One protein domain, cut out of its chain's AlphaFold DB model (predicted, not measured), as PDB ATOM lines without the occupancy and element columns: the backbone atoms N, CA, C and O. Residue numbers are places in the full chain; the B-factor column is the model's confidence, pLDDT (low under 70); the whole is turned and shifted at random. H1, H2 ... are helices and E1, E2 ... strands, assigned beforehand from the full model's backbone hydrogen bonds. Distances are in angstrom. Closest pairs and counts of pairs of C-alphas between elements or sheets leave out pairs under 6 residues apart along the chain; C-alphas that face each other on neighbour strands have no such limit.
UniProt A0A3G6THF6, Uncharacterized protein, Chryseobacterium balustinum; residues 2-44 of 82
ATOM      1  N   GLY A   2      43.613 -37.017  96.410       59.06
ATOM      2  CA  GLY A   2      42.881 -37.139  97.679       59.06
ATOM      3  C   GLY A   2      43.524 -38.158  98.622       59.06
ATOM      4  O   GLY A   2      44.122 -39.134  98.165       59.06
ATOM      5  N   GLN A   3      43.422 -37.931  99.932       63.97
ATOM      6  CA  GLN A   3      43.965 -38.851 100.927       63.97
ATOM      7  C   GLN A   3      43.100 -40.118 100.986       63.97
ATOM      8  O   GLN A   3      41.904 -40.049 101.269       63.97
ATOM      9  N   LYS A   4      43.721 -41.268 100.700       66.19
ATOM     10  CA  LYS A   4      43.093 -42.593 100.703       66.19
ATOM     11  C   LYS A   4      43.097 -43.182 102.116       66.19
ATOM     12  O   LYS A   4      44.152 -43.203 102.751       66.19
ATOM     13  N   ARG A   5      41.973 -43.731 102.587       65.50
ATOM     14  CA  ARG A   5      41.948 -44.615 103.769       65.50
ATOM     15  C   ARG A   5      41.255 -45.934 103.446       65.50
ATOM     16  O   ARG A   5      40.343 -45.970 102.623       65.50
ATOM     17  N   ILE A   6      41.730 -46.995 104.095       72.19
ATOM     18  CA  ILE A   6      41.099 -48.316 104.076       72.19
ATOM     19  C   ILE A   6      39.993 -48.290 105.131       72.19
ATOM     20  O   ILE A   6      40.262 -47.957 106.288       72.19
ATOM     21  N   VAL A   7      38.769 -48.594 104.719       71.69
ATOM     22  CA  VAL A   7      37.626 -48.787 105.620       71.69
ATOM     23  C   VAL A   7      37.447 -50.279 105.904       71.69
ATOM     24  O   VAL A   7      37.874 -51.118 105.109       71.69
ATOM     25  N   SER A   8      36.896 -50.621 107.068       74.38
ATOM     26  CA  SER A   8      36.655 -52.021 107.428       74.38
ATOM     27  C   SER A   8      35.506 -52.605 106.609       74.38
ATOM     28  O   SER A   8      34.552 -51.907 106.281       74.38
ATOM     29  N   GLU A   9      35.578 -53.907 106.341       66.50
ATOM     30  CA  GLU A   9      34.554 -54.660 105.599       66.50
ATOM     31  C   GLU A   9      33.171 -54.557 106.266       66.50
ATOM     32  O   GLU A   9      32.174 -54.331 105.598       66.50
ATOM     33  N   TYR A  10      33.128 -54.532 107.602       67.12
ATOM     34  CA  TYR A  10      31.898 -54.315 108.371       67.12
ATOM     35  C   TYR A  10      31.205 -52.967 108.098       67.12
ATOM     36  O   TYR A  10      29.991 -52.880 108.211       67.12
ATOM     37  N   MET A  11      31.955 -51.903 107.777       61.84
ATOM     38  CA  MET A  11      31.348 -50.609 107.431       61.84
ATOM     39  C   MET A  11      30.863 -50.563 105.980       61.84
ATOM     40  O   MET A  11      29.998 -49.751 105.676       61.84
ATOM     41  N   VAL A  12      31.426 -51.406 105.104       67.38
ATOM     42  CA  VAL A  12      31.022 -51.555 103.694       67.38
ATOM     43  C   VAL A  12      29.686 -52.297 103.587       67.38
ATOM     44  O   VAL A  12      28.868 -51.938 102.752       67.38
ATOM     45  N   ASP A  13      29.439 -53.264 104.474       66.75
ATOM     46  CA  ASP A  13      28.192 -54.046 104.522       66.75
ATOM     47  C   ASP A  13      27.044 -53.358 105.303       66.75
ATOM     48  O   ASP A  13      26.007 -53.976 105.552       66.75
ATOM     49  N   ASP A  14      27.208 -52.102 105.740       69.62
ATOM     50  CA  ASP A  14      26.155 -51.372 106.460       69.62
ATOM     51  C   ASP A  14      25.148 -50.756 105.476       69.62
ATOM     52  O   ASP A  14      25.428 -49.751 104.820       69.62
ATOM     53  N   ASP A  15      23.937 -51.321 105.435       64.75
ATOM     54  CA  ASP A  15      22.811 -50.853 104.612       64.75
ATOM     55  C   ASP A  15      22.439 -49.368 104.838       64.75
ATOM     56  O   ASP A  15      21.748 -48.768 104.013       64.75
ATOM     57  N   ASN A  16      22.877 -48.741 105.941       71.19
ATOM     58  CA  ASN A  16      22.641 -47.316 106.209       71.19
ATOM     59  C   ASN A  16      23.657 -46.378 105.532       71.19
ATOM     60  O   ASN A  16      23.514 -45.156 105.635       71.19
ATOM     61  N   LEU A  17      24.682 -46.913 104.859       66.06
ATOM     62  CA  LEU A  17      25.736 -46.158 104.176       66.06
ATOM     63  C   LEU A  17      25.743 -46.470 102.665       66.06
ATOM     64  O   LEU A  17      26.664 -47.118 102.170       66.06
ATOM     65  N   PRO A  18      24.754 -45.968 101.897       60.28
ATOM     66  CA  PRO A  18      24.531 -46.354 100.498       60.28
ATOM     67  C   PRO A  18      25.637 -45.934  99.514       60.28
ATOM     68  O   PRO A  18      25.624 -46.383  98.374       60.28
ATOM     69  N   ASP A  19      26.585 -45.089  99.931       61.91
ATOM     70  CA  ASP A  19      27.636 -44.535  99.064       61.91
ATOM     71  C   ASP A  19      29.009 -45.222  99.239       61.91
ATOM     72  O   ASP A  19      30.012 -44.768  98.680       61.91
ATOM     73  N   LEU A  20      29.097 -46.296 100.033       64.62
ATOM     74  CA  LEU A  20      30.356 -46.990 100.314       64.62
ATOM     75  C   LEU A  20      30.529 -48.252  99.447       64.62
ATOM     76  O   LEU A  20      30.713 -49.347  99.956       64.62
ATOM     77  N   ASP A  21      30.553 -48.094  98.122       60.22
ATOM     78  CA  ASP A  21      30.710 -49.207  97.160       60.22
ATOM     79  C   ASP A  21      32.110 -49.863  97.156       60.22
ATOM     80  O   ASP A  21      32.367 -50.829  96.431       60.22
ATOM     81  N   SER A  22      33.074 -49.334  97.918       64.56
ATOM     82  CA  SER A  22      34.433 -49.881  97.951       64.56
ATOM     83  C   SER A  22      35.106 -49.735  99.313       64.56
ATOM     84  O   SER A  22      34.869 -48.775 100.044       64.56
ATOM     85  N   ASN A  23      36.059 -50.629  99.607       65.50
ATOM     86  CA  ASN A  23      36.910 -50.555 100.804       65.50
ATOM     87  C   ASN A  23      37.875 -49.346 100.823       65.50
ATOM     88  O   ASN A  23      38.734 -49.226 101.704       65.50
ATOM     89  N   VAL A  24      37.750 -48.462  99.832       63.47
ATOM     90  CA  VAL A  24      38.518 -47.243  99.664       63.47
ATOM     91  C   VAL A  24      37.580 -46.049  99.724       63.47
ATOM     92  O   VAL A  24      36.704 -45.896  98.880       63.47
ATOM     93  N   THR A  25      37.835 -45.138 100.659       69.69
ATOM     94  CA  THR A  25      37.158 -43.839 100.674       69.69
ATOM     95  C   THR A  25      38.170 -42.698 100.553       69.69
ATOM     96  O   THR A  25      39.332 -42.822 100.970       69.69
ATOM     97  N   TYR A  26      37.732 -41.596  99.941       72.94
ATOM     98  CA  TYR A  26      38.521 -40.382  99.735       72.94
ATOM     99  C   TYR A  26      37.993 -39.268 100.633       72.94
ATOM    100  O   TYR A  26      36.799 -38.986 100.627       72.94
ATOM    101  N   PHE A  27      38.891 -38.602 101.362       77.69
ATOM    102  CA  PHE A  27      38.517 -37.476 102.219       77.69
ATOM    103  C   PHE A  27      38.814 -36.137 101.538       77.69
ATOM    104  O   PHE A  27      39.904 -35.970 100.969       77.69
ATOM    105  N   PRO A  28      37.877 -35.175 101.594       86.12
ATOM    106  CA  PRO A  28      38.119 -33.828 101.108       86.12
ATOM    107  C   PRO A  28      39.060 -33.096 102.076       86.12
ATOM    108  O   PRO A  28      38.761 -32.920 103.253       86.12
ATOM    109  N   LYS A  29      40.217 -32.657 101.572       89.69
ATOM    110  CA  LYS A  29      41.239 -31.942 102.345       89.69
ATOM    111  C   LYS A  29      41.618 -30.646 101.635       89.69
ATOM    112  O   LYS A  29      41.734 -30.637 100.408       89.69
ATOM    113  N   THR A  30      41.831 -29.569 102.387       92.12
ATOM    114  CA  THR A  30      42.344 -28.309 101.831       92.12
ATOM    115  C   THR A  30      43.801 -28.440 101.379       92.12
ATOM    116  O   THR A  30      44.534 -29.330 101.811       92.12
ATOM    117  N   TYR A  31      44.225 -27.549 100.482       89.44
ATOM    118  CA  TYR A  31      45.606 -27.447 100.021       89.44
ATOM    119  C   TYR A  31      45.988 -25.975  99.893       89.44
ATOM    120  O   TYR A  31      45.227 -25.184  99.337       89.44
ATOM    121  N   PHE A  32      47.172 -25.625 100.387       88.06
ATOM    122  CA  PHE A  32      47.717 -24.276 100.312       88.06
ATOM    123  C   PHE A  32      49.076 -24.315  99.610       88.06
ATOM    124  O   PHE A  32      49.888 -25.201  99.870       88.06
ATOM    125  N   GLY A  33      49.325 -23.351  98.719       81.69
ATOM    126  CA  GLY A  33      50.591 -23.250  97.981       81.69
ATOM    127  C   GLY A  33      51.771 -22.762  98.832       81.69
ATOM    128  O   GLY A  33      52.914 -22.907  98.422       81.69
ATOM    129  N   ASP A  34      51.506 -22.235 100.028       80.94
ATOM    130  CA  ASP A  34      52.487 -21.664 100.963       80.94
ATOM    131  C   ASP A  34      52.957 -22.666 102.034       80.94
ATOM    132  O   ASP A  34      53.310 -22.281 103.148       80.94
ATOM    133  N   SER A  35      52.959 -23.964 101.713       81.88
ATOM    134  CA  SER A  35      53.379 -25.080 102.587       81.88
ATOM    135  C   SER A  35      52.569 -25.286 103.875       81.88
ATOM    136  O   SER A  35      52.916 -26.147 104.685       81.88
ATOM    137  N   ARG A  36      51.462 -24.557 104.074       85.88
ATOM    138  CA  ARG A  36      50.570 -24.805 105.212       85.88
ATOM    139  C   ARG A  36      49.950 -26.196 105.130       85.88
ATOM    140  O   ARG A  36      49.509 -26.638 104.067       85.88
ATOM    141  N   GLU A  37      49.844 -26.853 106.283       89.25
ATOM    142  CA  GLU A  37      49.094 -28.099 106.371       89.25
ATOM    143  C   GLU A  37      47.618 -27.860 106.041       89.25
ATOM    144  O   GLU A  37      46.941 -27.012 106.629       89.25
ATOM    145  N   GLY A  38      47.120 -28.640 105.086       90.19
ATOM    146  CA  GLY A  38      45.696 -28.733 104.818       90.19
ATOM    147  C   GLY A  38      44.950 -29.443 105.946       90.19
ATOM    148  O   GLY A  38      45.515 -30.270 106.665       90.19
ATOM    149  N   TYR A  39      43.654 -29.194 106.035       91.56
ATOM    150  CA  TYR A  39      42.743 -29.789 107.007       91.56
ATOM    151  C   TYR A  39      41.535 -30.420 106.315       91.56
ATOM    152  O   TYR A  39      41.225 -30.113 105.162       91.56
ATOM    153  N   ASP A  40      40.896 -31.346 107.023       91.56
ATOM    154  CA  ASP A  40      39.686 -32.034 106.576       91.56
ATOM    155  C   ASP A  40      38.488 -31.071 106.578       91.56
ATOM    156  O   ASP A  40      38.292 -30.316 107.533       91.56
ATOM    157  N   VAL A  41      37.701 -31.097 105.502       92.19
ATOM    158  CA  VAL A  41      36.493 -30.270 105.326       92.19
ATOM    159  C   VAL A  41      35.227 -31.107 105.148       92.19
ATOM    160  O   VAL A  41      34.188 -30.572 104.773       92.19
ATOM    161  N   GLN A  42      35.279 -32.413 105.433       88.25
ATOM    162  CA  GLN A  42      34.157 -33.343 105.262       88.25
ATOM    163  C   GLN A  42      32.876 -32.891 105.979       88.25
ATOM    164  O   GLN A  42      31.776 -33.146 105.498       88.25
ATOM    165  N   TYR A  43      33.015 -32.205 107.113       88.38
ATOM    166  CA  TYR A  43      31.891 -31.777 107.950       88.38
ATOM    167  C   TYR A  43      31.432 -30.343 107.685       88.38
ATOM    168  O   TYR A  43      30.575 -29.837 108.404       88.38
ATOM    169  N   PHE A  44      32.003 -29.668 106.687       92.62
ATOM    170  CA  PHE A  44      31.643 -28.288 106.398       92.62
ATOM    171  C   PHE A  44      30.315 -28.270 105.649       92.62
ATOM    172  O   PHE A  44      30.150 -28.903 104.605       92.62
TER     173      PHE A  44
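AT A GLANCE: This is residues 2 to 44 of the 82 residues of an uncharacterized protein of Chryseobacterium balustinum (UniProt A0A3G6THF6). This domain has little regular structure: a rod with the short two-stranded antiparallel sheet E1 - E2 in its middle, a loop with small helix H1 at one end, and residues 28 to 44 running out to the other end and folding back. The 43 printed residues hold E1, H1, E2 in chain order, a mixed class with 12 residues in named elements. It is only just loose, close to extended, with radius of gyration of the C-alphas 13.4 A and spans 41 by 20 by 12 A.

IN THESE COORDINATES: Find C-alpha 3 at (43.965, -38.851, 100.927); from there E1, residues 3 to 6, runs 10.4 A. H1 is residues 9 to 12, 5.1 A. E2, residues 24 to 27, runs 10.1 A to C-alpha 27 at (38.517, -37.476, 102.219).

HOW THE PARTS SIT: E1 and E2 are antiparallel at 144 degrees; look at N 5 and O 25, 3.2 A apart, within hydrogen-bond range. H1 is too short for an O i to N i+4 pair; its one O i to N i+3 pair is within range.

THE WHOLE: The C-alphas of Asp 15 and Asp 34 are the two farthest apart, 41.8 A. The printed part has no cut. H1 to E2 is a long link, in which residues 14 to 19 stand free. pLDDT is under 70 at residues 2 to 5, 9 to 15 and 17 to 25.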